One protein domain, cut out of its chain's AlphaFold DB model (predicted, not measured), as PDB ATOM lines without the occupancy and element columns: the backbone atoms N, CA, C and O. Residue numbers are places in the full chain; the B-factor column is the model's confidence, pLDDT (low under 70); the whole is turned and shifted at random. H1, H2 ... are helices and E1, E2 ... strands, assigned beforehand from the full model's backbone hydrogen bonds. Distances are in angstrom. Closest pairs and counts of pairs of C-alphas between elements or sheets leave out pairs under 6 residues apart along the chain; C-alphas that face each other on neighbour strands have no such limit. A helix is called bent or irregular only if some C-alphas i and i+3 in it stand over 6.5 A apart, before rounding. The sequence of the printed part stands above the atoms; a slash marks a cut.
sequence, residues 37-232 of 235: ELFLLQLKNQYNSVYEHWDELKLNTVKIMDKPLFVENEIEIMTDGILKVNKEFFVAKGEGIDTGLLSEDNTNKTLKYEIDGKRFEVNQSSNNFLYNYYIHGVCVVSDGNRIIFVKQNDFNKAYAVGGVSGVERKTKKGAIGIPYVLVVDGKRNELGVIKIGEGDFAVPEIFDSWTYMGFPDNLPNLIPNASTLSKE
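What this domain is: This is residues 37 to 232 of the 235 residues of an uncharacterized protein of Pseudobacteroides cellulosolvens ATCC 35603 = DSM 2933 (UniProt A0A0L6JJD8). One strongly twisted, branched sheet folds back on itself: E3 with E6, E7, E8 and the hairpin E4-E5 makes one wall, and the long, bent hairpin E9-E10 crosses over it, with E11 joining E10 to E3. Residues 161 to 166 stick out beyond the small helix H1. The printed part has 196 residues, in chain order E1 to E8, H1, E9 to E11; the class is mostly strand and the pairing mixed. It is compact, with a radius of gyration of the C-alphas of 16.8 A and spans of 54 by 37 by 29 A.

How they stand to each other: E3, residues 82 to 95, bends by 94 degrees at residue 86 and has staggered pairing. On one side of it lie E2, residues 75 to 79, antiparallel with N 84 to O 77 at 2.9 A, and E8, residues 146 to 152, parallel with N 92 to O 149 at 2.9 A. On the other side lie E4, residues 110 to 115, antiparallel with N 95 to O 112 at 2.8 A, and E11, residues 221 to 231, antiparallel with N 83 to O 229 at 2.8 A. E2, E3, E4 and E5, residues 118 to 123, form a meander, each strand the antiparallel neighbour of the one before; N 113 and O 120 are 3.0 A apart. E6, residues 129 to 133, E7, residues 138 to 142, and E8 form another, with N 140 to O 131 at 2.8 A and N 139 to O 150 at 2.9 A. E11 bends by 168 degrees at residue 224 and is parallel to E10, residues 187 to 203, with N 195 to O 222 at 2.8 A. E10 forms a hairpin with E9, residues 170 to 184; N 180 and O 192 are 2.9 A apart. E1, residues 37 to 40, is antiparallel to E9, with N 39 to O 181 at 2.9 A. The closest C-alphas of E3 and E10, Val 91 and Ile 196, are 6.6 A apart. H1, residues 158 to 161, is only just not on the sheet, with 4 pairs of C-alphas within 10 A; it is too short for an O i to N i+4 pair, and its one O i to N i+3 pair is within range.

Where its parts are: E1 begins at C-alpha 37 (-24.221, -15.942, 2.956). From first to last C-alpha, E9 measures 38.6 A, E10 33.2 A and E3 30.3 A. E11 ends at C-alpha 231 (-9.224, -23.601, 4.533).

The domain as a whole: The C-alphas farthest apart, Asn 73 and Gly 166, are 54.4 A apart. The printed part has no cut. The links E1 to E2, E3 to E4 and E10 to E11 are long. Mean pLDDT of the printed part is 75.7; residues 43 to 58, 98 to 107, 135 to 136, 153 to 172 and 200 to 214 are under 70.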
ATOM      1  N   GLU A  37     -23.468 -14.723   3.226       92.19
ATOM      2  CA  GLU A  37     -24.221 -15.942   2.956       92.19
ATOM      3  C   GLU A  37     -23.328 -16.975   2.257       92.19
ATOM      4  O   GLU A  37     -22.474 -16.630   1.436       92.19
ATOM      5  N   LEU A  38     -23.535 -18.259   2.547       92.94
ATOM      6  CA  LEU A  38     -22.879 -19.356   1.832       92.94
ATOM      7  C   LEU A  38     -23.937 -20.179   1.115       92.94
ATOM      8  O   LEU A  38     -24.859 -20.684   1.747       92.94
ATOM      9  N   PHE A  39     -23.784 -20.351  -0.192       92.50
ATOM     10  CA  PHE A  39     -24.704 -21.116  -1.024       92.50
ATOM     11  C   PHE A  39     -24.050 -22.375  -1.580       92.50
ATOM     12  O   PHE A  39     -22.865 -22.378  -1.906       92.50
ATOM     13  N   LEU A  40     -24.856 -23.415  -1.777       90.12
ATOM     14  CA  LEU A  40     -24.504 -24.531  -2.652       90.12
ATOM     15  C   LEU A  40     -24.906 -24.203  -4.096       90.12
ATOM     16  O   LEU A  40     -25.752 -23.337  -4.336       90.12
ATOM     17  N   LEU A  41     -24.310 -24.881  -5.072       83.50
ATOM     18  CA  LEU A  41     -24.573 -24.626  -6.493       83.50
ATOM     19  C   LEU A  41     -25.804 -25.402  -6.997       83.50
ATOM     20  O   LEU A  41     -26.059 -26.513  -6.557       83.50
ATOM     21  N   GLN A  42     -26.549 -24.869  -7.971       76.38
ATOM     22  CA  GLN A  42     -27.629 -25.582  -8.678       76.38
ATOM     23  C   GLN A  42     -27.088 -26.335  -9.890       76.38
ATOM     24  O   GLN A  42     -27.324 -25.978 -11.046       76.38
ATOM     25  N   LEU A  43     -26.366 -27.410  -9.632       64.19
ATOM     26  CA  LEU A  43     -25.609 -28.094 -10.670       64.19
ATOM     27  C   LEU A  43     -26.499 -28.757 -11.737       64.19
ATOM     28  O   LEU A  43     -26.200 -28.655 -12.923       64.19
ATOM     29  N   LYS A  44     -27.671 -29.298 -11.372       55.12
ATOM     30  CA  LYS A  44     -28.636 -29.890 -12.327       55.12
ATOM     31  C   LYS A  44     -29.040 -28.935 -13.469       55.12
ATOM     32  O   LYS A  44     -29.245 -29.377 -14.591       55.12
ATOM     33  N   ASN A  45     -29.100 -27.626 -13.208       47.31
ATOM     34  CA  ASN A  45     -29.536 -26.599 -14.167       47.31
ATOM     35  C   ASN A  45     -28.387 -25.968 -14.976       47.31
ATOM     36  O   ASN A  45     -28.610 -24.998 -15.713       47.31
ATOM     37  N   GLN A  46     -27.159 -26.450 -14.779       48.53
ATOM     38  CA  GLN A  46     -25.944 -25.933 -15.413       48.53
ATOM     39  C   GLN A  46     -25.219 -26.979 -16.261       48.53
ATOM     40  O   GLN A  46     -24.265 -26.648 -16.953       48.53
ATOM     41  N   TYR A  47     -25.687 -28.226 -16.229       52.69
ATOM     42  CA  TYR A  47     -24.901 -29.390 -16.612       52.69
ATOM     43  C   TYR A  47     -25.537 -30.229 -17.723       52.69
ATOM     44  O   TYR A  47     -25.440 -31.449 -17.723       52.69
ATOM     45  N   ASN A  48     -26.104 -29.563 -18.733       43.12
ATOM     46  CA  ASN A  48     -26.305 -30.198 -20.042       43.12
ATOM     47  C   ASN A  48     -24.988 -30.297 -20.852       43.12
ATOM     48  O   ASN A  48     -24.975 -30.946 -21.890       43.12
ATOM     49  N   SER A  49     -23.881 -29.684 -20.397       42.31
ATOM     50  CA  SER A  49     -22.570 -29.703 -21.082       42.31
ATOM     51  C   SER A  49     -21.375 -29.822 -20.117       42.31
ATOM     52  O   SER A  49     -20.393 -29.098 -20.232       42.31
ATOM     53  N   VAL A  50     -21.448 -30.744 -19.153       42.69
ATOM     54  CA  VAL A  50     -20.427 -31.037 -18.104       42.69
ATOM     55  C   VAL A  50     -19.028 -31.373 -18.648       42.69
ATOM     56  O   VAL A  50     -18.071 -31.536 -17.905       42.69
ATOM     57  N   TYR A  51     -18.905 -31.494 -19.959       46.19
ATOM     58  CA  TYR A  51     -17.727 -32.003 -20.643       46.19
ATOM     59  C   TYR A  51     -16.603 -30.988 -20.749       46.19
ATOM     60  O   TYR A  51     -15.473 -31.342 -21.068       46.19
ATOM     61  N   GLU A  52     -16.906 -29.736 -20.435       41.84
ATOM     62  CA  GLU A  52     -16.100 -28.621 -20.860       41.84
ATOM     63  C   GLU A  52     -16.185 -27.525 -19.782       41.84
ATOM     64  O   GLU A  52     -17.164 -26.796 -19.659       41.84
ATOM     65  N   HIS A  53     -15.110 -27.452 -18.985       53.00
ATOM     66  CA  HIS A  53     -14.606 -26.236 -18.333       53.00
ATOM     67  C   HIS A  53     -15.182 -25.842 -16.957       53.00
ATOM     68  O   HIS A  53     -15.899 -24.854 -16.800       53.00
ATOM     69  N   TRP A  54     -14.714 -26.504 -15.887       53.47
ATOM     70  CA  TRP A  54     -14.737 -25.893 -14.543       53.47
ATOM     71  C   TRP A  54     -14.081 -24.499 -14.532       53.47
ATOM     72  O   TRP A  54     -14.541 -23.611 -13.819       53.47
ATOM     73  N   ASP A  55     -13.065 -24.286 -15.371       53.75
ATOM     74  CA  ASP A  55     -12.400 -22.992 -15.556       53.75
ATOM     75  C   ASP A  55     -13.310 -21.929 -16.221       53.75
ATOM     76  O   ASP A  55     -13.027 -20.731 -16.157       53.75
ATOM     77  N   GLU A  56     -14.443 -22.334 -16.807       51.44
ATOM     78  CA  GLU A  56     -15.491 -21.438 -17.317       51.44
ATOM     79  C   GLU A  56     -16.647 -21.217 -16.334       51.44
ATOM     80  O   GLU A  56     -17.487 -20.338 -16.573       51.44
ATOM     81  N   LEU A  57     -16.681 -21.934 -15.198       59.81
ATOM     82  CA  LEU A  57     -17.561 -21.613 -14.071       59.81
ATOM     83  C   LEU A  57     -17.056 -20.336 -13.398       59.81
ATOM     84  O   LEU A  57     -16.503 -20.320 -12.301       59.81
ATOM     85  N   LYS A  58     -17.265 -19.216 -14.085       65.31
ATOM     86  CA  LYS A  58     -16.999 -17.895 -13.551       65.31
ATOM     87  C   LYS A  58     -17.953 -17.664 -12.388       65.31
ATOM     88  O   LYS A  58     -19.150 -17.952 -12.445       65.31
ATOM     89  N   LEU A  59     -17.422 -17.073 -11.326       76.56
ATOM     90  CA  LEU A  59     -18.164 -16.762 -10.110       76.56
ATOM     91  C   LEU A  59     -19.484 -16.014 -10.386       76.56
ATOM     92  O   LEU A  59     -20.462 -16.194  -9.671       76.56
ATOM     93  N   ASN A  60     -19.559 -15.211 -11.448       72.00
ATOM     94  CA  ASN A  60     -20.756 -14.474 -11.862       72.00
ATOM     95  C   ASN A  60     -21.756 -15.274 -12.726       72.00
ATOM     96  O   ASN A  60     -22.903 -14.849 -12.832       72.00
ATOM     97  N   THR A  61     -21.369 -16.404 -13.322       72.88
ATOM     98  CA  THR A  61     -22.241 -17.227 -14.187       72.88
ATOM     99  C   THR A  61     -22.781 -18.469 -13.484       72.88
ATOM    100  O   THR A  61     -23.761 -19.056 -13.943       72.88
ATOM    101  N   VAL A  62     -22.191 -18.857 -12.350       76.19
ATOM    102  CA  VAL A  62     -22.628 -20.037 -11.601       76.19
ATOM    103  C   VAL A  62     -24.058 -19.880 -11.052       76.19
ATOM    104  O   VAL A  62     -24.435 -18.814 -10.571       76.19
ATOM    105  N   LYS A  63     -24.903 -20.906 -11.128       80.69
ATOM    106  CA  LYS A  63     -26.236 -20.893 -10.517       80.69
ATOM    107  C   LYS A  63     -26.094 -21.437  -9.103       80.69
ATOM    108  O   LYS A  63     -25.442 -22.454  -8.891       80.69
ATOM    109  N   ILE A  64     -26.695 -20.753  -8.144       85.69
ATOM    110  CA  ILE A  64     -26.685 -21.119  -6.724       85.69
ATOM    111  C   ILE A  64     -28.092 -21.510  -6.289       85.69
ATOM    112  O   ILE A  64     -29.054 -21.149  -6.965       85.69
ATOM    113  N   MET A  65     -28.222 -22.289  -5.216       85.69
ATOM    114  CA  MET A  65     -29.521 -22.652  -4.642       85.69
ATOM    115  C   MET A  65     -30.332 -21.406  -4.272       85.69
ATOM    116  O   MET A  65     -29.766 -20.371  -3.934       85.69
ATOM    117  N   ASP A  66     -31.662 -21.522  -4.298       85.50
ATOM    118  CA  ASP A  66     -32.552 -20.391  -3.986       85.50
ATOM    119  C   ASP A  66     -32.451 -19.958  -2.516       85.50
ATOM    120  O   ASP A  66     -32.809 -18.837  -2.159       85.50
ATOM    121  N   LYS A  67     -31.970 -20.861  -1.656       87.50
ATOM    122  CA  LYS A  67     -31.707 -20.611  -0.243       87.50
ATOM    123  C   LYS A  67     -30.240 -20.904   0.062       87.50
ATOM    124  O   LYS A  67     -29.721 -21.911  -0.431       87.50
ATOM    125  N   PRO A  68     -29.583 -20.067   0.874       90.81
ATOM    126  CA  PRO A  68     -28.228 -20.343   1.313       90.81
ATOM    127  C   PRO A  68     -28.198 -21.544   2.260       90.81
ATOM    128  O   PRO A  68     -29.177 -21.857   2.939       90.81
ATOM    129  N   LEU A  69     -27.041 -22.197   2.320       91.94
ATOM    130  CA  LEU A  69     -26.713 -23.148   3.375       91.94
ATOM    131  C   LEU A  69     -26.576 -22.434   4.730       91.94
ATOM    132  O   LEU A  69     -26.977 -22.997   5.748       91.94
ATOM    133  N   PHE A  70     -26.039 -21.206   4.717       91.06
ATOM    134  CA  PHE A  70     -25.882 -20.346   5.892       91.06
ATOM    135  C   PHE A  70     -26.192 -18.883   5.591       91.06
ATOM    136  O   PHE A  70     -25.708 -18.347   4.593       91.06
ATOM    137  N   VAL A  71     -26.917 -18.233   6.499       88.94
ATOM    138  CA  VAL A  71     -27.144 -16.775   6.523       88.94
ATOM    139  C   VAL A  71     -26.318 -16.078   7.615       88.94
ATOM    140  O   VAL A  71     -25.798 -16.714   8.529       88.94
ATOM    141  N   GLU A  72     -26.225 -14.746   7.557       87.62
ATOM    142  CA  GLU A  72     -25.389 -13.919   8.447       87.62
ATOM    143  C   GLU A  72     -25.570 -14.214   9.949       87.62
ATOM    144  O   GLU A  72     -24.594 -14.230  10.704       87.62
ATOM    145  N   ASN A  73     -26.804 -14.438  10.407       89.00
ATOM    146  CA  ASN A  73     -27.099 -14.703  11.819       89.00
ATOM    147  C   ASN A  73     -26.688 -16.114  12.274       89.00
ATOM    148  O   ASN A  73     -26.593 -16.348  13.477       89.00
ATOM    149  N   GLU A  74     -26.425 -17.027  11.340       90.12
ATOM    150  CA  GLU A  74     -25.887 -18.363  11.610       90.12
ATOM    151  C   GLU A  74     -24.354 -18.381  11.596       90.12
ATOM    152  O   GLU A  74     -23.745 -19.322  12.098       90.12
ATOM    153  N   ILE A  75     -23.712 -17.341  11.060       89.75
ATOM    154  CA  ILE A  75     -22.253 -17.218  10.988       89.75
ATOM    155  C   ILE A  75     -21.754 -16.510  12.246       89.75
ATOM    156  O   ILE A  75     -22.116 -15.371  12.512       89.75
ATOM    157  N   GLU A  76     -20.897 -17.143  13.038       88.62
ATOM    158  CA  GLU A  76     -20.296 -16.545  14.236       88.62
ATOM    159  C   GLU A  76     -19.024 -15.764  13.901       88.62
ATOM    160  O   GLU A  76     -18.851 -14.631  14.356       88.62
ATOM    161  N   ILE A  77     -18.146 -16.369  13.099       85.19
ATOM    162  CA  ILE A  77     -16.831 -15.835  12.739       85.19
ATOM    163  C   ILE A  77     -16.606 -16.060  11.249       85.19
ATOM    164  O   ILE A  77     -16.864 -17.145  10.734       85.19
ATOM    165  N   MET A  78     -16.064 -15.045  10.584       83.94
ATOM    166  CA  MET A  78     -15.570 -15.144   9.221       83.94
ATOM    167  C   MET A  78     -14.236 -14.407   9.119       83.94
ATOM    168  O   MET A  78     -14.173 -13.180   9.214       83.94
ATOM    169  N   THR A  79     -13.164 -15.163   8.939       82.19
ATOM    170  CA  THR A  79     -11.824 -14.640   8.658       82.19
ATOM    171  C   THR A  79     -11.306 -15.249   7.363       82.19
ATOM    172  O   THR A  79     -11.929 -16.149   6.795       82.19
ATOM    173  N   ASP A  80     -10.165 -14.762   6.871       77.75
ATOM    174  CA  ASP A  80      -9.499 -15.414   5.745       77.75
ATOM    175  C   ASP A  80      -9.121 -16.851   6.126       77.75
ATOM    176  O   ASP A  80      -8.172 -17.087   6.872       77.75
ATOM    177  N   GLY A  81      -9.925 -17.791   5.637       82.00
ATOM    178  CA  GLY A  81      -9.736 -19.219   5.820       82.00
ATOM    179  C   GLY A  81     -10.479 -19.871   6.975       82.00
ATOM    180  O   GLY A  81     -10.287 -21.065   7.171       82.00
ATOM    181  N   ILE A  82     -11.336 -19.165   7.715       89.44
ATOM    182  CA  ILE A  82     -12.176 -19.789   8.750       89.44
ATOM    183  C   ILE A  82     -13.591 -19.222   8.671       89.44
ATOM    184  O   ILE A  82     -13.793 -18.013   8.775       89.44
ATOM    185  N   LEU A  83     -14.570 -20.116   8.556       90.38
ATOM    186  CA  LEU A  83     -15.987 -19.831   8.728       90.38
ATOM    187  C   LEU A  83     -16.509 -20.650   9.912       90.38
ATOM    188  O   LEU A  83     -16.661 -21.864   9.812       90.38
ATOM    189  N   LYS A  84     -16.794 -19.985  11.032       92.75
ATOM    190  CA  LYS A  84     -17.450 -20.600  12.189       92.75
ATOM    191  C   LYS A  84     -18.938 -20.290  12.140       92.75
ATOM    192  O   LYS A  84     -19.304 -19.124  11.990       92.75
ATOM    193  N   VAL A  85     -19.778 -21.302  12.301       92.94
ATOM    194  CA  VAL A  85     -21.243 -21.185  12.289       92.94
ATOM    195  C   VAL A  85     -21.837 -21.736  13.585       92.94
ATOM    196  O   VAL A  85     -21.154 -22.407  14.346       92.94
ATOM    197  N   ASN A  86     -23.113 -21.475  13.848       92.38
ATOM    198  CA  ASN A  86     -23.833 -22.007  15.011       92.38
ATOM    199  C   ASN A  86     -24.448 -23.407  14.775       92.38
ATOM    200  O   ASN A  86     -25.269 -23.864  15.572       92.38
ATOM    201  N   LYS A  87     -24.065 -24.074  13.681       92.75
ATOM    202  CA  LYS A  87     -24.418 -25.464  13.363       92.75
ATOM    203  C   LYS A  87     -23.192 -26.360  13.453       92.75
ATOM    204  O   LYS A  87     -22.071 -25.904  13.263       92.75
ATOM    205  N   GLU A  88     -23.415 -27.642  13.695       94.50
ATOM    206  CA  GLU A  88     -22.366 -28.659  13.682       94.50
ATOM    207  C   GLU A  88     -22.311 -29.379  12.335       94.50
ATOM    208  O   GLU A  88     -23.331 -29.724  11.744       94.50
ATOM    209  N   PHE A  89     -21.105 -29.638  11.859       95.00
ATOM    210  CA  PHE A  89     -20.826 -30.377  10.648       95.00
ATOM    211  C   PHE A  89     -20.480 -31.825  10.970       95.00
ATOM    212  O   PHE A  89     -19.635 -32.100  11.820       95.00
ATOM    213  N   PHE A  90     -21.070 -32.744  10.211       95.06
ATOM    214  CA  PHE A  90     -20.731 -34.159  10.242       95.06
ATOM    215  C   PHE A  90     -20.435 -34.658   8.835       95.06
ATOM    216  O   PHE A  90     -21.105 -34.282   7.873       95.06
ATOM    217  N   VAL A  91     -19.453 -35.547   8.727       92.69
ATOM    218  CA  VAL A  91     -19.229 -36.342   7.521       92.69
ATOM    219  C   VAL A  91     -19.615 -37.774   7.848       92.69
ATOM    220  O   VAL A  91     -19.008 -38.404   8.711       92.69
ATOM    221  N   ALA A  92     -20.641 -38.279   7.173       91.94
ATOM    222  CA  ALA A  92     -21.180 -39.614   7.388       91.94
ATOM    223  C   ALA A  92     -20.969 -40.489   6.152       91.94
ATOM    224  O   ALA A  92     -20.860 -39.996   5.027       91.94
ATOM    225  N   LYS A  93     -20.963 -41.806   6.360       89.00
ATOM    226  CA  LYS A  93     -21.126 -42.778   5.273       89.00
ATOM    227  C   LYS A  93     -22.602 -43.132   5.145       89.00
ATOM    228  O   LYS A  93     -23.289 -43.258   6.160       89.00
ATOM    229  N   GLY A  94     -23.078 -43.300   3.918       88.69
ATOM    230  CA  GLY A  94     -24.475 -43.628   3.659       88.69
ATOM    231  C   GLY A  94     -24.726 -44.348   2.342       88.69
ATOM    232  O   GLY A  94     -23.795 -44.717   1.636       88.69
ATOM    233  N   GLU A  95     -25.996 -44.561   2.023       86.69
ATOM    234  CA  GLU A  95     -26.478 -45.309   0.855       86.69
ATOM    235  C   GLU A  95     -27.930 -44.922   0.517       86.69
ATOM    236  O   GLU A  95     -28.558 -44.130   1.227       86.69
ATOM    237  N   GLY A  96     -28.479 -45.476  -0.565       79.94
ATOM    238  CA  GLY A  96     -29.919 -45.420  -0.857       79.94
ATOM    239  C   GLY A  96     -30.376 -44.306  -1.803       79.94
ATOM    240  O   GLY A  96     -31.463 -44.405  -2.366       79.94
ATOM    241  N   ILE A  97     -29.541 -43.296  -2.066       78.31
ATOM    242  CA  ILE A  97     -29.728 -42.353  -3.183       78.31
ATOM    243  C   ILE A  97     -28.750 -42.722  -4.305       78.31
ATOM    244  O   ILE A  97     -27.829 -41.976  -4.612       78.31
ATOM    245  N   ASP A  98     -28.863 -43.935  -4.834       64.06
ATOM    246  CA  ASP A  98     -28.010 -44.393  -5.931       64.06
ATOM    247  C   ASP A  98     -28.743 -44.187  -7.254       64.06
ATOM    248  O   ASP A  98     -29.839 -44.715  -7.450       64.06
ATOM    249  N   THR A  99     -28.193 -43.383  -8.151       52.50
ATOM    250  CA  THR A  99     -28.638 -43.352  -9.544       52.50
ATOM    251  C   THR A  99     -27.400 -43.188 -10.395       52.50
ATOM    252  O   THR A  99     -26.645 -42.232 -10.199       52.50
ATOM    253  N   GLY A 100     -27.217 -44.095 -11.353       47.16
ATOM    254  CA  GLY A 100     -26.223 -43.938 -12.403       47.16
ATOM    255  C   GLY A 100     -26.262 -42.529 -13.002       47.16
ATOM    256  O   GLY A 100     -27.291 -41.852 -12.974       47.16
ATOM    257  N   LEU A 101     -25.103 -42.093 -13.492       46.62
ATOM    258  CA  LEU A 101     -24.876 -40.814 -14.164       46.62
ATOM    259  C   LEU A 101     -26.134 -40.312 -14.899       46.62
ATOM    260  O   LEU A 101     -26.525 -40.864 -15.921       46.62
ATOM    261  N   LEU A 102     -26.743 -39.252 -14.361       44.81
ATOM    262  CA  LEU A 102     -27.679 -38.365 -15.059       44.81
ATOM    263  C   LEU A 102     -28.870 -39.028 -15.783       44.81
ATOM    264  O   LEU A 102     -29.293 -38.526 -16.821       44.81
ATOM    265  N   SER A 103     -29.481 -40.081 -15.240       40.78
ATOM    266  CA  SER A 103     -30.842 -40.449 -15.664       40.78
ATOM    267  C   SER A 103     -31.855 -40.014 -14.616       40.78
ATOM    268  O   SER A 103     -31.664 -40.282 -13.433       40.78
ATOM    269  N   GLU A 104     -32.908 -39.342 -15.075       47.44
ATOM    270  CA  GLU A 104     -34.076 -38.828 -14.353       47.44
ATOM    271  C   GLU A 104     -34.821 -39.904 -13.547       47.44
ATOM    272  O   GLU A 104     -35.969 -40.247 -13.829       47.44
ATOM    273  N   ASP A 105     -34.186 -40.457 -12.522       51.03
ATOM    274  CA  ASP A 105     -34.871 -41.342 -11.603       51.03
ATOM    275  C   ASP A 105     -35.721 -40.479 -10.665       51.03
ATOM    276  O   ASP A 105     -35.290 -40.027  -9.607       51.03
ATOM    277  N   ASN A 106     -36.942 -40.190 -11.117       53.38
ATOM    278  CA  ASN A 106     -37.967 -39.466 -10.368       53.38
ATOM    279  C   ASN A 106     -38.571 -40.317  -9.234       53.38
ATOM    280  O   ASN A 106     -39.611 -39.957  -8.676       53.38
ATOM    281  N   THR A 107     -37.970 -41.462  -8.897       64.31
ATOM    282  CA  THR A 107     -38.397 -42.232  -7.735       64.31
ATOM    283  C   THR A 107     -38.001 -41.506  -6.459       64.31
ATOM    284  O   THR A 107     -36.888 -41.010  -6.299       64.31
ATOM    285  N   ASN A 108     -38.947 -41.416  -5.527       75.06
ATOM    286  CA  ASN A 108     -38.676 -40.818  -4.234       75.06
ATOM    287  C   ASN A 108     -37.822 -41.781  -3.400       75.06
ATOM    288  O   ASN A 108     -38.336 -42.772  -2.877       75.06
ATOM    289  N   LYS A 109     -36.518 -41.512  -3.310       82.38
ATOM    290  CA  LYS A 109     -35.556 -42.379  -2.621       82.38
ATOM    291  C   LYS A 109     -35.350 -41.970  -1.166       82.38
ATOM    292  O   LYS A 109     -35.653 -40.848  -0.761       82.38
ATOM    293  N   THR A 110     -34.800 -42.886  -0.376       88.81
ATOM    294  CA  THR A 110     -34.459 -42.646   1.031       88.81
ATOM    295  C   THR A 110     -32.958 -42.783   1.217       88.81
ATOM    296  O   THR A 110     -32.400 -43.857   1.009       88.81
ATOM    297  N   LEU A 111     -32.321 -41.693   1.640       90.50
ATOM    298  CA  LEU A 111     -30.928 -41.674   2.055       90.50
ATOM    299  C   LEU A 111     -30.825 -42.300   3.437       90.50
ATOM    300  O   LEU A 111     -31.532 -41.884   4.353       90.50
ATOM    301  N   LYS A 112     -29.912 -43.248   3.600       92.00
ATOM    302  CA  LYS A 112     -29.595 -43.865   4.887       92.00
ATOM    303  C   LYS A 112     -28.157 -43.553   5.241       92.00
ATOM    304  O   LYS A 112     -27.298 -43.633   4.370       92.00
ATOM    305  N   TYR A 113     -27.883 -43.180   6.483       92.12
ATOM    306  CA  TYR A 113     -26.523 -42.866   6.925       92.12
ATOM    307  C   TYR A 113     -26.334 -43.117   8.415       92.12
ATOM    308  O   TYR A 113     -27.303 -43.233   9.166       92.12
ATOM    309  N   GLU A 114     -25.076 -43.214   8.841       91.25
ATOM    310  CA  GLU A 114     -24.712 -43.501  10.228       91.25
ATOM    311  C   GLU A 114     -23.814 -42.406  10.815       91.25
ATOM    312  O   GLU A 114     -22.848 -41.980  10.180       91.25
ATOM    313  N   ILE A 115     -24.135 -41.968  12.035       90.94
ATOM    314  CA  ILE A 115     -23.322 -41.056  12.856       90.94
ATOM    315  C   ILE A 115     -23.258 -41.648  14.263       90.94
ATOM    316  O   ILE A 115     -24.299 -41.970  14.838       90.94
ATOM    317  N   ASP A 116     -22.053 -41.809  14.811       90.19
ATOM    318  CA  ASP A 116     -21.812 -42.329  16.167       90.19
ATOM    319  C   ASP A 116     -22.561 -43.643  16.477       90.19
ATOM    320  O   ASP A 116     -23.151 -43.816  17.546       90.19
ATOM    321  N   GLY A 117     -22.599 -44.566  15.506       88.56
ATOM    322  CA  GLY A 117     -23.283 -45.861  15.621       88.56
ATOM    323  C   GLY A 117     -24.815 -45.795  15.545       88.56
ATOM    324  O   GLY A 117     -25.485 -46.817  15.702       88.56
ATOM    325  N   LYS A 118     -25.399 -44.614  15.312       92.94
ATOM    326  CA  LYS A 118     -26.844 -44.422  15.130       92.94
ATOM    327  C   LYS A 118     -27.173 -44.260  13.656       92.94
ATOM    328  O   LYS A 118     -26.569 -43.444  12.964       92.94
ATOM    329  N   ARG A 119     -28.175 -45.011  13.196       93.69
ATOM    330  CA  ARG A 119     -28.683 -44.941  11.822       93.69
ATOM    331  C   ARG A 119     -29.782 -43.898  11.696       93.69
ATOM    332  O   ARG A 119     -30.670 -43.815  12.542       93.69
ATOM    333  N   PHE A 120     -29.731 -43.158  10.601       94.25
ATOM    334  CA  PHE A 120     -30.687 -42.131  10.223       94.25
ATOM    335  C   PHE A 120     -31.193 -42.408   8.813       94.25
ATOM    336  O   PHE A 120     -30.456 -42.917   7.967       94.25
ATOM    337  N   GLU A 121     -32.446 -42.044   8.561       94.19
ATOM    338  CA  GLU A 121     -33.069 -42.143   7.248       94.19
ATOM    339  C   GLU A 121     -33.724 -40.804   6.895       94.19
ATOM    340  O   GLU A 121     -34.447 -40.222   7.705       94.19
ATOM    341  N   VAL A 122     -33.461 -40.298   5.690       92.56
ATOM    342  CA  VAL A 122     -34.040 -39.052   5.182       92.56
ATOM    343  C   VAL A 122     -34.525 -39.278   3.765       92.56
ATOM    344  O   VAL A 122     -33.763 -39.619   2.863       92.56
ATOM    345  N   ASN A 123     -35.819 -39.078   3.567       90.19
ATOM    346  CA  ASN A 123     -36.426 -39.146   2.253       90.19
ATOM    347  C   ASN A 123     -36.002 -37.942   1.388       90.19
ATOM    348  O   ASN A 123     -35.905 -36.825   1.897       90.19
ATOM    349  N   GLN A 124     -35.767 -38.153   0.093       84.44
ATOM    350  CA  GLN A 124     -35.285 -37.123  -0.833       84.44
ATOM    351  C   GLN A 124     -36.267 -35.955  -0.993       84.44
ATOM    352  O   GLN A 124     -35.837 -34.828  -1.229       84.44
ATOM    353  N   SER A 125     -37.574 -36.188  -0.834       85.19
ATOM    354  CA  SER A 125     -38.580 -35.121  -0.850       85.19
ATOM    355  C   SER A 125     -38.725 -34.393   0.493       85.19
ATOM    356  O   SER A 125     -39.607 -33.549   0.641       85.19
ATOM    357  N   SER A 126     -37.925 -34.745   1.503       89.06
ATOM    358  CA  SER A 126     -37.940 -34.082   2.807       89.06
ATOM    359  C   SER A 126     -37.284 -32.707   2.735       89.06
ATOM    360  O   SER A 126     -36.242 -32.543   2.110       89.06
ATOM    361  N   ASN A 127     -37.807 -31.747   3.501       88.75
ATOM    362  CA  ASN A 127     -37.166 -30.440   3.696       88.75
ATOM    363  C   ASN A 127     -35.769 -30.542   4.336       88.75
ATOM    364  O   ASN A 127     -34.985 -29.601   4.247       88.75
ATOM    365  N   ASN A 128     -35.466 -31.671   4.981       90.31
ATOM    366  CA  ASN A 128     -34.155 -31.936   5.566       90.31
ATOM    367  C   ASN A 128     -33.125 -32.376   4.514       90.31
ATOM    368  O   ASN A 128     -31.930 -32.336   4.786       90.31
ATOM    369  N   PHE A 129     -33.556 -32.804   3.325       89.38
ATOM    370  CA  PHE A 129     -32.667 -33.157   2.224       89.38
ATOM    371  C   PHE A 129     -32.368 -31.902   1.399       89.38
ATOM    372  O   PHE A 129     -33.211 -31.423   0.644       89.38
ATOM    373  N   LEU A 130     -31.173 -31.337   1.565       87.56
ATOM    374  CA  LEU A 130     -30.827 -30.060   0.942       87.56
ATOM    375  C   LEU A 130     -30.277 -30.236  -0.467       87.56
ATOM    376  O   LEU A 130     -30.548 -29.419  -1.346       87.56
ATOM    377  N   TYR A 131     -29.453 -31.259  -0.677       83.50
ATOM    378  CA  TYR A 131     -28.661 -31.335  -1.892       83.50
ATOM    379  C   TYR A 131     -28.235 -32.757  -2.232       83.50
ATOM    380  O   TYR A 131     -27.921 -33.544  -1.342       83.50
ATOM    381  N   ASN A 132     -28.154 -33.053  -3.529       80.56
ATOM    382  CA  ASN A 132     -27.542 -34.269  -4.042       80.56
ATOM    383  C   ASN A 132     -26.500 -33.931  -5.103       80.56
ATOM    384  O   ASN A 132     -26.839 -33.416  -6.172       80.56
ATOM    385  N   TYR A 133     -25.245 -34.265  -4.821       78.50
ATOM    386  CA  TYR A 133     -24.165 -34.193  -5.782       78.50
ATOM    387  C   TYR A 133     -23.770 -35.571  -6.299       78.50
ATOM    388  O   TYR A 133     -22.831 -36.206  -5.815       78.50
ATOM    389  N   TYR A 134     -24.470 -35.992  -7.351       70.38
ATOM    390  CA  TYR A 134     -24.294 -37.297  -7.987       70.38
ATOM    391  C   TYR A 134     -22.863 -37.570  -8.476       70.38
ATOM    392  O   TYR A 134     -22.410 -38.705  -8.400       70.38
ATOM    393  N   ILE A 135     -22.126 -36.547  -8.932       68.94
ATOM    394  CA  ILE A 135     -20.764 -36.703  -9.486       68.94
ATOM    395  C   ILE A 135     -19.782 -37.278  -8.454       68.94
ATOM    396  O   ILE A 135     -18.891 -38.051  -8.803       68.94
ATOM    397  N   HIS A 136     -19.939 -36.907  -7.184       69.06
ATOM    398  CA  HIS A 136     -19.101 -37.400  -6.091       69.06
ATOM    399  C   HIS A 136     -19.854 -38.315  -5.121       69.06
ATOM    400  O   HIS A 136     -19.284 -38.716  -4.106       69.06
ATOM    401  N   GLY A 137     -21.119 -38.635  -5.418       76.88
ATOM    402  CA  GLY A 137     -21.988 -39.400  -4.529       76.88
ATOM    403  C   GLY A 137     -22.096 -38.758  -3.148       76.88
ATOM    404  O   GLY A 137     -21.950 -39.446  -2.140       76.88
ATOM    405  N   VAL A 138     -22.257 -37.434  -3.085       83.31
ATOM    406  CA  VAL A 138     -22.356 -36.705  -1.814       83.31
ATOM    407  C   VAL A 138     -23.724 -36.058  -1.692       83.31
ATOM    408  O   VAL A 138     -24.080 -35.189  -2.485       83.31
ATOM    409  N   CYS A 139     -24.469 -36.429  -0.657       88.44
ATOM    410  CA  CYS A 139     -25.707 -35.756  -0.279       88.44
ATOM    411  C   CYS A 139     -25.460 -34.768   0.871       88.44
ATOM    412  O   CYS A 139     -24.590 -34.992   1.712       88.44
ATOM    413  N   VAL A 140     -26.251 -33.695   0.934       92.38
ATOM    414  CA  VAL A 140     -26.264 -32.750   2.060       92.38
ATOM    415  C   VAL A 140     -27.622 -32.806   2.738       92.38
ATOM    416  O   VAL A 140     -28.657 -32.601   2.100       92.38
ATOM    417  N   VAL A 141     -27.604 -33.060   4.040       93.69
ATOM    418  CA  VAL A 141     -28.783 -33.101   4.903       93.69
ATOM    419  C   VAL A 141     -28.648 -32.044   5.993       93.69
ATOM    420  O   VAL A 141     -27.554 -31.783   6.484       93.69
ATOM    421  N   SER A 142     -29.770 -31.449   6.383       92.25
ATOM    422  CA  SER A 142     -29.881 -30.566   7.541       92.25
ATOM    423  C   SER A 142     -30.979 -31.074   8.462       92.25
ATOM    424  O   SER A 142     -32.100 -31.290   8.014       92.25
ATOM    425  N   ASP A 143     -30.690 -31.221   9.752       87.00
ATOM    426  CA  ASP A 143     -31.659 -31.712  10.743       87.00
ATOM    427  C   ASP A 143     -31.825 -30.777  11.952       87.00
ATOM    428  O   ASP A 143     -31.979 -31.188  13.101       87.00
ATOM    429  N   GLY A 144     -31.841 -29.478  11.661       86.12
ATOM    430  CA  GLY A 144     -31.917 -28.415  12.653       86.12
ATOM    431  C   GLY A 144     -30.532 -27.830  12.866       86.12
ATOM    432  O   GLY A 144     -30.078 -27.021  12.057       86.12
ATOM    433  N   ASN A 145     -29.853 -28.257  13.929       90.00
ATOM    434  CA  ASN A 145     -28.555 -27.697  14.316       90.00
ATOM    435  C   ASN A 145     -27.358 -28.407  13.673       90.00
ATOM    436  O   ASN A 145     -26.224 -28.046  13.977       90.00
ATOM    437  N   ARG A 146     -27.571 -29.401  12.802       93.81
ATOM    438  CA  ARG A 146     -26.482 -30.119  12.129       93.81
ATOM    439  C   ARG A 146     -26.611 -30.031  10.619       93.81
ATOM    440  O   ARG A 146     -27.715 -30.088  10.077       93.81
ATOM    441  N   ILE A 147     -25.465 -29.941   9.957       95.44
ATOM    442  CA  ILE A 147     -25.290 -30.150   8.523       95.44
ATOM    443  C   ILE A 147     -24.483 -31.432   8.341       95.44
ATOM    444  O   ILE A 147     -23.362 -31.555   8.832       95.44
ATOM    445  N   ILE A 148     -25.057 -32.393   7.629       95.69
ATOM    446  CA  ILE A 148     -24.468 -33.705   7.413       95.69
ATOM    447  C   ILE A 148     -24.125 -33.846   5.936       95.69
ATOM    448  O   ILE A 148     -25.007 -33.832   5.076       95.69
ATOM    449  N   PHE A 149     -22.840 -34.025   5.654       94.00
ATOM    450  CA  PHE A 149     -22.345 -34.430   4.349       94.00
ATOM    451  C   PHE A 149     -22.271 -35.954   4.310       94.00
ATOM    452  O   PHE A 149     -21.428 -36.570   4.963       94.00
ATOM    453  N   VAL A 150     -23.176 -36.576   3.567       91.56
ATOM    454  CA  VAL A 150     -23.279 -38.030   3.474       91.56
ATOM    455  C   VAL A 150     -22.565 -38.498   2.215       91.56
ATOM    456  O   VAL A 150     -23.063 -38.303   1.107       91.56
ATOM    457  N   LYS A 151     -21.404 -39.134   2.388       88.00
ATOM    458  CA  LYS A 151     -20.680 -39.818   1.316       88.00
ATOM    459  C   LYS A 151     -21.312 -41.184   1.073       88.00
ATOM    460  O   LYS A 151     -21.362 -42.015   1.978       88.00
ATOM    461  N   GLN A 152     -21.777 -41.421  -0.143       80.31
ATOM    462  CA  GLN A 152     -22.493 -42.639  -0.487       80.31
ATOM    463  C   GLN A 152     -21.534 -43.783  -0.841       80.31
ATOM    464  O   GLN A 152     -20.584 -43.595  -1.601       80.31
ATOM    465  N   ASN A 153     -21.776 -44.965  -0.268       63.16
ATOM    466  CA  ASN A 153     -20.948 -46.165  -0.420       63.16
ATOM    467  C   ASN A 153     -21.009 -46.749  -1.840       63.16
ATOM    468  O   ASN A 153     -20.019 -47.308  -2.307       63.16
ATOM    469  N   ASP A 154     -22.140 -46.583  -2.530       52.06
ATOM    470  CA  ASP A 154     -22.393 -47.205  -3.836       52.06
ATOM    471  C   ASP A 154     -21.755 -46.466  -5.014       52.06
ATOM    472  O   ASP A 154     -21.740 -46.987  -6.129       52.06
ATOM    473  N   PHE A 155     -21.092 -45.324  -4.779       48.59
ATOM    474  CA  PHE A 155     -20.164 -44.773  -5.768       48.59
ATOM    475  C   PHE A 155     -18.851 -45.573  -5.769       48.59
ATOM    476  O   PHE A 155     -17.743 -45.046  -5.636       48.59
ATOM    477  N   ASN A 156     -18.963 -46.890  -5.934       46.25
ATOM    478  CA  ASN A 156     -17.885 -47.644  -6.526       46.25
ATOM    479  C   ASN A 156     -17.674 -47.056  -7.916       46.25
ATOM    480  O   ASN A 156     -18.610 -46.921  -8.703       46.25
ATOM    481  N   LYS A 157     -16.422 -46.723  -8.225       47.41
ATOM    482  CA  LYS A 157     -15.942 -46.462  -9.582       47.41
ATOM    483  C   LYS A 157     -16.122 -47.722 -10.442       47.41
ATOM    484  O   LYS A 157     -15.147 -48.267 -10.947       47.41
ATOM    485  N   ALA A 158     -17.339 -48.223 -10.628       39.97
ATOM    486  CA  ALA A 158     -17.625 -49.342 -11.514       39.97
ATOM    487  C   ALA A 158     -17.209 -49.011 -12.959       39.97
ATOM    488  O   ALA A 158     -16.929 -49.907 -13.747       39.97
ATOM    489  N   TYR A 159     -17.008 -47.729 -13.280       44.56
ATOM    490  CA  TYR A 159     -16.404 -47.303 -14.539       44.56
ATOM    491  C   TYR A 159     -14.875 -47.434 -14.603       44.56
ATOM    492  O   TYR A 159     -14.341 -47.420 -15.702       44.56
ATOM    493  N   ALA A 160     -14.159 -47.636 -13.491       39.47
ATOM    494  CA  ALA A 160     -12.739 -48.013 -13.514       39.47
ATOM    495  C   ALA A 160     -12.522 -49.515 -13.781       39.47
ATOM    496  O   ALA A 160     -11.414 -49.902 -14.134       39.47
ATOM    497  N   VAL A 161     -13.552 -50.355 -13.622       40.62
ATOM    498  CA  VAL A 161     -13.384 -51.822 -13.636       40.62
ATOM    499  C   VAL A 161     -14.246 -52.522 -14.701       40.62
ATOM    500  O   VAL A 161     -13.984 -53.674 -15.022       40.62
ATOM    501  N   GLY A 162     -15.243 -51.851 -15.296       44.78
ATOM    502  CA  GLY A 162     -16.334 -52.550 -15.991       44.78
ATOM    503  C   GLY A 162     -16.629 -52.256 -17.466       44.78
ATOM    504  O   GLY A 162     -17.593 -52.826 -17.964       44.78
ATOM    505  N   GLY A 163     -15.888 -51.420 -18.203       42.28
ATOM    506  CA  GLY A 163     -16.246 -51.217 -19.618       42.28
ATOM    507  C   GLY A 163     -15.467 -50.137 -20.348       42.28
ATOM    508  O   GLY A 163     -15.888 -48.991 -20.364       42.28
ATOM    509  N   VAL A 164     -14.278 -50.486 -20.834       40.91
ATOM    510  CA  VAL A 164     -13.844 -50.563 -22.244       40.91
ATOM    511  C   VAL A 164     -12.399 -51.051 -22.123       40.91
ATOM    512  O   VAL A 164     -11.513 -50.303 -21.713       40.91
ATOM    513  N   SER A 165     -12.151 -52.337 -22.362       41.09
ATOM    514  CA  SER A 165     -10.788 -52.871 -22.358       41.09
ATOM    515  C   SER A 165      -9.987 -52.193 -23.475       41.09
ATOM    516  O   SER A 165     -10.269 -52.444 -24.647       41.09
ATOM    517  N   GLY A 166      -9.020 -51.337 -23.133       46.31
ATOM    518  CA  GLY A 166      -8.064 -50.799 -24.109       46.31
ATOM    519  C   GLY A 166      -7.679 -49.323 -23.988       46.31
ATOM    520  O   GLY A 166      -6.813 -48.899 -24.742       46.31
ATOM    521  N   VAL A 167      -8.262 -48.545 -23.069       49.91
ATOM    522  CA  VAL A 167      -7.842 -47.149 -22.833       49.91
ATOM    523  C   VAL A 167      -7.175 -47.052 -21.463       49.91
ATOM    524  O   VAL A 167      -7.838 -47.219 -20.437       49.91
ATOM    525  N   GLU A 168      -5.864 -46.799 -21.431       50.91
ATOM    526  CA  GLU A 168      -5.180 -46.402 -20.198       50.91
ATOM    527  C   GLU A 168      -5.759 -45.061 -19.743       50.91
ATOM    528  O   GLU A 168      -5.534 -44.019 -20.348       50.91
ATOM    529  N   ARG A 169      -6.557 -45.071 -18.676       56.56
ATOM    530  CA  ARG A 169      -7.063 -43.830 -18.093       56.56
ATOM    531  C   ARG A 169      -6.040 -43.323 -17.088       56.56
ATOM    532  O   ARG A 169      -5.818 -43.965 -16.061       56.56
ATOM    533  N   LYS A 170      -5.446 -42.157 -17.352       61.31
ATOM    534  CA  LYS A 170      -4.668 -41.440 -16.335       61.31
ATOM    535  C   LYS A 170      -5.571 -41.165 -15.138       61.31
ATOM    536  O   LYS A 170      -6.707 -40.744 -15.310       61.31
ATOM    537  N   THR A 171      -5.096 -41.390 -13.921       65.00
ATOM    538  CA  THR A 171      -5.833 -41.016 -12.711       65.00
ATOM    539  C   THR A 171      -5.180 -39.815 -12.044       65.00
ATOM    540  O   THR A 171      -3.962 -39.648 -12.076       65.00
ATOM    541  N   LYS A 172      -5.998 -38.955 -11.442       68.69
ATOM    542  CA  LYS A 172      -5.567 -37.810 -10.644       68.69
ATOM    543  C   LYS A 172      -6.247 -37.861  -9.287       68.69
ATOM    544  O   LYS A 172      -7.437 -38.146  -9.216       68.69
ATOM    545  N   LYS A 173      -5.516 -37.565  -8.218       75.81
ATOM    546  CA  LYS A 173      -6.099 -37.363  -6.887       75.81
ATOM    547  C   LYS A 173      -6.630 -35.943  -6.740       75.81
ATOM    548  O   LYS A 173      -6.000 -35.007  -7.219       75.81
ATOM    549  N   GLY A 174      -7.759 -35.786  -6.061       76.75
ATOM    550  CA  GLY A 174      -8.304 -34.468  -5.736       76.75
ATOM    551  C   GLY A 174      -9.339 -34.512  -4.612       76.75
ATOM    552  O   GLY A 174      -9.612 -35.572  -4.036       76.75
ATOM    553  N   ALA A 175      -9.941 -33.359  -4.332       81.19
ATOM    554  CA  ALA A 175     -10.983 -33.227  -3.322       81.19
ATOM    555  C   ALA A 175     -12.276 -33.963  -3.726       81.19
ATOM    556  O   ALA A 175     -12.756 -33.838  -4.848       81.19
ATOM    557  N   ILE A 176     -12.867 -34.692  -2.778       82.00
ATOM    558  CA  ILE A 176     -14.266 -35.132  -2.807       82.00
ATOM    559  C   ILE A 176     -15.040 -34.172  -1.910       82.00
ATOM    560  O   ILE A 176     -14.668 -33.976  -0.752       82.00
ATOM    561  N   GLY A 177     -16.116 -33.581  -2.416       85.62
ATOM    562  CA  GLY A 177     -16.799 -32.507  -1.706       85.62
ATOM    563  C   GLY A 177     -18.016 -31.955  -2.426       85.62
ATOM    564  O   GLY A 177     -18.461 -32.506  -3.430       85.62
ATOM    565  N   ILE A 178     -18.540 -30.853  -1.898       86.25
ATOM    566  CA  ILE A 178     -19.644 -30.090  -2.486       86.25
ATOM    567  C   ILE A 178     -19.127 -28.692  -2.825       86.25
ATOM    568  O   ILE A 178     -18.559 -28.047  -1.942       86.25
ATOM    569  N   PRO A 179     -19.316 -28.185  -4.054       86.38
ATOM    570  CA  PRO A 179     -18.921 -26.820  -4.353       86.38
ATOM    571  C   PRO A 179     -19.808 -25.820  -3.600       86.38
ATOM    572  O   PRO A 179     -21.005 -26.055  -3.405       86.38
ATOM    573  N   TYR A 180     -19.234 -24.681  -3.223       90.06
ATOM    574  CA  TYR A 180     -19.949 -23.580  -2.583       90.06
ATOM    575  C   TYR A 180     -19.627 -22.239  -3.236       90.06
ATOM    576  O   TYR A 180     -18.570 -22.058  -3.838       90.06
ATOM    577  N   VAL A 181     -20.531 -21.276  -3.061       90.94
ATOM    578  CA  VAL A 181     -20.290 -19.863  -3.352       90.94
ATOM    579  C   VAL A 181     -20.471 -19.051  -2.084       90.94
ATOM    580  O   VAL A 181     -21.512 -19.125  -1.432       90.94
ATOM    581  N   LEU A 182     -19.471 -18.240  -1.768       90.88
ATOM    582  CA  LEU A 182     -19.539 -17.255  -0.702       90.88
ATOM    583  C   LEU A 182     -20.030 -15.921  -1.265       90.88
ATOM    584  O   LEU A 182     -19.446 -15.373  -2.206       90.88
ATOM    585  N   VAL A 183     -21.089 -15.388  -0.672       90.56
ATOM    586  CA  VAL A 183     -21.681 -14.094  -1.002       90.56
ATOM    587  C   VAL A 183     -21.460 -13.153   0.176       90.56
ATOM    588  O   VAL A 183     -21.698 -13.520   1.318       90.56
ATOM    589  N   VAL A 184     -20.978 -11.944  -0.098       88.62
ATOM    590  CA  VAL A 184     -20.789 -10.884   0.898       88.62
ATOM    591  C   VAL A 184     -21.432  -9.620   0.358       88.62
ATOM    592  O   VAL A 184     -21.111  -9.195  -0.757       88.62
ATOM    593  N   ASP A 185     -22.357  -9.048   1.127       88.31
ATOM    594  CA  ASP A 185     -23.136  -7.866   0.749       88.31
ATOM    595  C   ASP A 185     -23.802  -8.029  -0.637       88.31
ATOM    596  O   ASP A 185     -23.753  -7.143  -1.495       88.31
ATOM    597  N   GLY A 186     -24.365  -9.217  -0.900       86.69
ATOM    598  CA  GLY A 186     -25.023  -9.558  -2.170       86.69
ATOM    599  C   GLY A 186     -24.077  -9.769  -3.362       86.69
ATOM    600  O   GLY A 186     -24.533 -10.039  -4.474       86.69
ATOM    601  N   LYS A 187     -22.757  -9.671  -3.162       89.12
ATOM    602  CA  LYS A 187     -21.750  -9.925  -4.199       89.12
ATOM    603  C   LYS A 187     -21.106 -11.281  -3.990       89.12
ATOM    604  O   LYS A 187     -20.663 -11.611  -2.895       89.12
ATOM    605  N   ARG A 188     -20.998 -12.064  -5.057       89.31
ATOM    606  CA  ARG A 188     -20.261 -13.329  -5.028       89.31
ATOM    607  C   ARG A 188     -18.768 -13.023  -4.925       89.31
ATOM    608  O   ARG A 188     -18.253 -12.258  -5.737       89.31
ATOM    609  N   ASN A 189     -18.107 -13.593  -3.924       87.88
ATOM    610  CA  ASN A 189     -16.707 -13.316  -3.593       87.88
ATOM    611  C   ASN A 189     -15.788 -14.533  -3.762       87.88
ATOM    612  O   ASN A 189     -14.623 -14.352  -4.099       87.88
ATOM    613  N   GLU A 190     -16.292 -15.754  -3.569       88.69
ATOM    614  CA  GLU A 190     -15.475 -16.971  -3.644       88.69
ATOM    615  C   GLU A 190     -16.293 -18.135  -4.211       88.69
ATOM    616  O   GLU A 190     -17.469 -18.280  -3.875       88.69
ATOM    617  N   LEU A 191     -15.666 -18.945  -5.066       87.00
ATOM    618  CA  LEU A 191     -16.123 -20.274  -5.469       87.00
ATOM    619  C   LEU A 191     -15.099 -21.256  -4.906       87.00
ATOM    620  O   LEU A 191     -13.908 -21.084  -5.154       87.00
ATOM    621  N   GLY A 192     -15.552 -22.252  -4.157       88.38
ATOM    622  CA  GLY A 192     -14.677 -23.237  -3.530       88.38
ATOM    623  C   GLY A 192     -15.357 -24.583  -3.361       88.38
ATOM    624  O   GLY A 192     -16.444 -24.815  -3.890       88.38
ATOM    625  N   VAL A 193     -14.716 -25.468  -2.602       89.44
ATOM    626  CA  VAL A 193     -15.193 -26.824  -2.326       89.44
ATOM    627  C   VAL A 193     -15.240 -27.056  -0.823       89.44
ATOM    628  O   VAL A 193     -14.240 -26.885  -0.138       89.44
ATOM    629  N   ILE A 194     -16.379 -27.500  -0.294       92.88
ATOM    630  CA  ILE A 194     -16.437 -28.097   1.042       92.88
ATOM    631  C   ILE A 194     -15.909 -29.527   0.910       92.88
ATOM    632  O   ILE A 194     -16.626 -30.419   0.451       92.88
ATOM    633  N   LYS A 195     -14.630 -29.724   1.240       92.12
ATOM    634  CA  LYS A 195     -13.892 -30.982   1.095       92.12
ATOM    635  C   LYS A 195     -14.241 -31.920   2.245       92.12
ATOM    636  O   LYS A 195     -13.997 -31.609   3.402       92.12
ATOM    637  N   ILE A 196     -14.762 -33.097   1.916       89.62
ATOM    638  CA  ILE A 196     -15.128 -34.148   2.883       89.62
ATOM    639  C   ILE A 196     -14.273 -35.412   2.737       89.62
ATOM    640  O   ILE A 196     -14.508 -36.420   3.401       89.62
ATOM    641  N   GLY A 197     -13.296 -35.382   1.832       86.69
ATOM    642  CA  GLY A 197     -12.322 -36.443   1.641       86.69
ATOM    643  C   GLY A 197     -11.508 -36.249   0.369       86.69
ATOM    644  O   GLY A 197     -11.574 -35.210  -0.286       86.69
ATOM    645  N   GLU A 198     -10.772 -37.292   0.010       82.19
ATOM    646  CA  GLU A 198     -10.009 -37.377  -1.232       82.19
ATOM    647  C   GLU A 198     -10.358 -38.657  -1.985       82.19
ATOM    648  O   GLU A 198     -10.809 -39.649  -1.399       82.19
ATOM    649  N   GLY A 199     -10.138 -38.637  -3.293       73.94
ATOM    650  CA  GLY A 199     -10.210 -39.828  -4.122       73.94
ATOM    651  C   GLY A 199      -9.438 -39.652  -5.413       73.94
ATOM    652  O   GLY A 199      -9.132 -38.532  -5.817       73.94
ATOM    653  N   ASP A 200      -9.116 -40.769  -6.064       67.19
ATOM    654  CA  ASP A 200      -8.626 -40.702  -7.438       67.19
ATOM    655  C   ASP A 200      -9.803 -40.509  -8.388       67.19
ATOM    656  O   ASP A 200     -10.895 -41.031  -8.176       67.19
ATOM    657  N   PHE A 201      -9.559 -39.838  -9.488       63.53
ATOM    658  CA  PHE A 201     -10.525 -39.571 -10.528       63.53
ATOM    659  C   PHE A 201      -9.846 -39.893 -11.860       63.53
ATOM    660  O   PHE A 201      -8.649 -39.666 -12.011       63.53
ATOM    661  N   ALA A 202     -10.575 -40.447 -12.824       55.56
ATOM    662  CA  ALA A 202     -10.014 -40.813 -14.126       55.56
ATOM    663  C   ALA A 202      -9.957 -39.610 -15.079       55.56
ATOM    664  O   ALA A 202     -10.986 -39.217 -15.597       55.56
ATOM    665  N   VAL A 203      -8.786 -39.037 -15.335       55.44
ATOM    666  CA  VAL A 203      -8.594 -37.942 -16.292       55.44
ATOM    667  C   VAL A 203      -8.916 -38.439 -17.711       55.44
ATOM    668  O   VAL A 203      -8.319 -39.427 -18.148       55.44
ATOM    669  N   PRO A 204      -9.832 -37.789 -18.449       49.88
ATOM    670  CA  PRO A 204     -10.147 -38.197 -19.810       49.88
ATOM    671  C   PRO A 204      -8.962 -37.878 -20.730       49.88
ATOM    672  O   PRO A 204      -8.485 -36.746 -20.759       49.88
ATOM    673  N   GLU A 205      -8.473 -38.869 -21.481       47.84
ATOM    674  CA  GLU A 205      -7.418 -38.638 -22.481       47.84
ATOM    675  C   GLU A 205      -7.975 -38.072 -23.797       47.84
ATOM    676  O   GLU A 205      -7.284 -37.316 -24.472       47.84
ATOM    677  N   ILE A 206      -9.224 -38.397 -24.157       47.97
ATOM    678  CA  ILE A 206      -9.918 -37.912 -25.361       47.97
ATOM    679  C   ILE A 206     -11.424 -37.969 -25.086       47.97
ATOM    680  O   ILE A 206     -11.886 -39.060 -24.783       47.97
ATOM    681  N   PHE A 207     -12.142 -36.833 -25.172       43.16
ATOM    682  CA  PHE A 207     -13.609 -36.613 -25.303       43.16
ATOM    683  C   PHE A 207     -14.607 -37.717 -24.871       43.16
ATOM    684  O   PHE A 207     -15.712 -37.796 -25.408       43.16
ATOM    685  N   ASP A 208     -14.283 -38.549 -23.884       42.22
ATOM    686  CA  ASP A 208     -15.183 -39.572 -23.361       42.22
ATOM    687  C   ASP A 208     -16.034 -38.907 -22.293       42.22
ATOM    688  O   ASP A 208     -15.767 -38.916 -21.088       42.22
ATOM    689  N   SER A 209     -16.990 -38.171 -22.832       44.81
ATOM    690  CA  SER A 209     -17.633 -37.035 -22.221       44.81
ATOM    691  C   SER A 209     -18.192 -37.391 -20.835       44.81
ATOM    692  O   SER A 209     -18.035 -36.663 -19.870       44.81
ATOM    693  N   TRP A 210     -18.712 -38.589 -20.633       43.09
ATOM    694  CA  TRP A 210     -19.447 -38.963 -19.424       43.09
ATOM    695  C   TRP A 210     -18.589 -39.220 -18.177       43.09
ATOM    696  O   TRP A 210     -19.133 -39.342 -17.077       43.09
ATOM    697  N   THR A 211     -17.265 -39.291 -18.321       42.53
ATOM    698  CA  THR A 211     -16.357 -39.735 -17.260       42.53
ATOM    699  C   THR A 211     -15.385 -38.615 -16.927       42.53
ATOM    700  O   THR A 211     -14.374 -38.498 -17.605       42.53
ATOM    701  N   TYR A 212     -15.701 -37.810 -15.898       52.94
ATOM    702  CA  TYR A 212     -14.768 -37.096 -14.998       52.94
ATOM    703  C   TYR A 212     -15.201 -35.671 -14.650       52.94
ATOM    704  O   TYR A 212     -15.439 -34.845 -15.521       52.94
ATOM    705  N   MET A 213     -15.178 -35.354 -13.354       58.25
ATOM    706  CA  MET A 213     -15.171 -33.984 -12.840       58.25
ATOM    707  C   MET A 213     -14.562 -33.983 -11.434       58.25
ATOM    708  O   MET A 213     -15.269 -33.846 -10.442       58.25
ATOM    709  N   GLY A 214     -13.249 -34.187 -11.322       60.06
ATOM    710  CA  GLY A 214     -12.555 -33.682 -10.134       60.06
ATOM    711  C   GLY A 214     -12.641 -32.151 -10.122       60.06
ATOM    712  O   GLY A 214     -12.672 -31.536 -11.190       60.06
ATOM    713  N   PHE A 215     -12.692 -31.530  -8.945       73.19
ATOM    714  CA  PHE A 215     -12.592 -30.072  -8.854       73.19
ATOM    715  C   PHE A 215     -11.220 -29.585  -9.358       73.19
ATOM    716  O   PHE A 215     -10.231 -30.312  -9.211       73.19
ATOM    717  N   PRO A 216     -11.122 -28.371  -9.929       71.81
ATOM    718  CA  PRO A 216      -9.837 -27.740 -10.200       71.81
ATOM    719  C   PRO A 216      -9.003 -27.608  -8.924       71.81
ATOM    720  O   PRO A 216      -9.517 -27.211  -7.879       71.81
ATOM    721  N   ASP A 217      -7.701 -27.879  -9.021       70.62
ATOM    722  CA  ASP A 217      -6.801 -27.860  -7.854       70.62
ATOM    723  C   ASP A 217      -6.609 -26.457  -7.266       70.62
ATOM    724  O   ASP A 217      -6.130 -26.314  -6.146       70.62
ATOM    725  N   ASN A 218      -6.940 -25.411  -8.028       75.88
ATOM    726  CA  ASN A 218      -6.819 -24.022  -7.600       75.88
ATOM    727  C   ASN A 218      -8.031 -23.524  -6.797       75.88
ATOM    728  O   ASN A 218      -7.994 -22.391  -6.312       75.88
ATOM    729  N   LEU A 219      -9.103 -24.317  -6.669       81.38
ATOM    730  CA  LEU A 219     -10.239 -23.929  -5.840       81.38
ATOM    731  C   LEU A 219      -9.881 -24.049  -4.351       81.38
ATOM    732  O   LEU A 219      -9.277 -25.038  -3.935       81.38
ATOM    733  N   PRO A 220     -10.279 -23.074  -3.516       87.12
ATOM    734  CA  PRO A 220     -10.110 -23.182  -2.078       87.12
ATOM    735  C   PRO A 220     -10.939 -24.352  -1.537       87.12
ATOM    736  O   PRO A 220     -12.146 -24.447  -1.777       87.12
ATOM    737  N   ASN A 221     -10.284 -25.213  -0.764       90.31
ATOM    738  CA  ASN A 221     -10.929 -26.301  -0.041       90.31
ATOM    739  C   ASN A 221     -11.238 -25.855   1.385       90.31
ATOM    740  O   ASN A 221     -10.332 -25.449   2.107       90.31
ATOM    741  N   LEU A 222     -12.490 -25.975   1.808       92.56
ATOM    742  CA  LEU A 222     -12.924 -25.824   3.190       92.56
ATOM    743  C   LEU A 222     -13.204 -27.195   3.804       92.56
ATOM    744  O   LEU A 222     -14.024 -27.949   3.290       92.56
ATOM    745  N   ILE A 223     -12.558 -27.504   4.920       93.56
ATOM    746  CA  ILE A 223     -12.713 -28.768   5.636       93.56
ATOM    747  C   ILE A 223     -13.711 -28.564   6.785       93.56
ATOM    748  O   ILE A 223     -13.492 -27.673   7.612       93.56
ATOM    749  N   PRO A 224     -14.795 -29.357   6.859       93.62
ATOM    750  CA  PRO A 224     -15.715 -29.325   7.983       93.62
ATOM    751  C   PRO A 224     -15.119 -29.987   9.226       93.62
ATOM    752  O   PRO A 224     -14.629 -31.113   9.173       93.62
ATOM    753  N   ASN A 225     -15.218 -29.301  10.363       92.38
ATOM    754  CA  ASN A 225     -14.860 -29.815  11.678       92.38
ATOM    755  C   ASN A 225     -15.712 -29.141  12.762       92.38
ATOM    756  O   ASN A 225     -15.627 -27.924  12.948       92.38
ATOM    757  N   ALA A 226     -16.510 -29.929  13.489       92.38
ATOM    758  CA  ALA A 226     -17.443 -29.434  14.501       92.38
ATOM    759  C   ALA A 226     -18.256 -28.252  13.951       92.38
ATOM    760  O   ALA A 226     -18.954 -28.415  12.965       92.38
ATOM    761  N   SER A 227     -18.144 -27.053  14.515       95.12
ATOM    762  CA  SER A 227     -18.876 -25.864  14.059       95.12
ATOM    763  C   SER A 227     -18.112 -24.969  13.075       95.12
ATOM    764  O   SER A 227     -18.431 -23.791  12.907       95.12
ATOM    765  N   THR A 228     -17.063 -25.493  12.439       94.12
ATOM    766  CA  THR A 228     -16.134 -24.711  11.615       94.12
ATOM    767  C   THR A 228     -15.923 -25.331  10.235       94.12
ATOM    768  O   THR A 228     -15.774 -26.541  10.103       94.12
ATOM    769  N   LEU A 229     -15.856 -24.481   9.211       93.31
ATOM    770  CA  LEU A 229     -15.250 -24.767   7.915       93.31
ATOM    771  C   LEU A 229     -13.910 -24.021   7.832       93.31
ATOM    772  O   LEU A 229     -13.886 -22.793   7.930       93.31
ATOM    773  N   SER A 230     -12.799 -24.732   7.657       92.75
ATOM    774  CA  SER A 230     -11.458 -24.127   7.604       92.75
ATOM    775  C   SER A 230     -10.756 -24.403   6.283       92.75
ATOM    776  O   SER A 230     -10.808 -25.533   5.802       92.75
ATOM    777  N   LYS A 231     -10.062 -23.408   5.719       89.56
ATOM    778  CA  LYS A 231      -9.224 -23.601   4.533       89.56
ATOM    779  C   LYS A 231      -8.206 -24.700   4.806       89.56
ATOM    780  O   LYS A 231      -7.539 -24.692   5.840       89.56
ATOM    781  N   GLU A 232      -8.110 -25.634   3.873       84.88
ATOM    782  CA  GLU A 232      -7.051 -26.630   3.859       84.88
ATOM    783  C   GLU A 232      -5.695 -25.917   3.826       84.88
ATOM    784  O   GLU A 232      -5.453 -25.051   2.980       84.88
TER     785      GLU A 232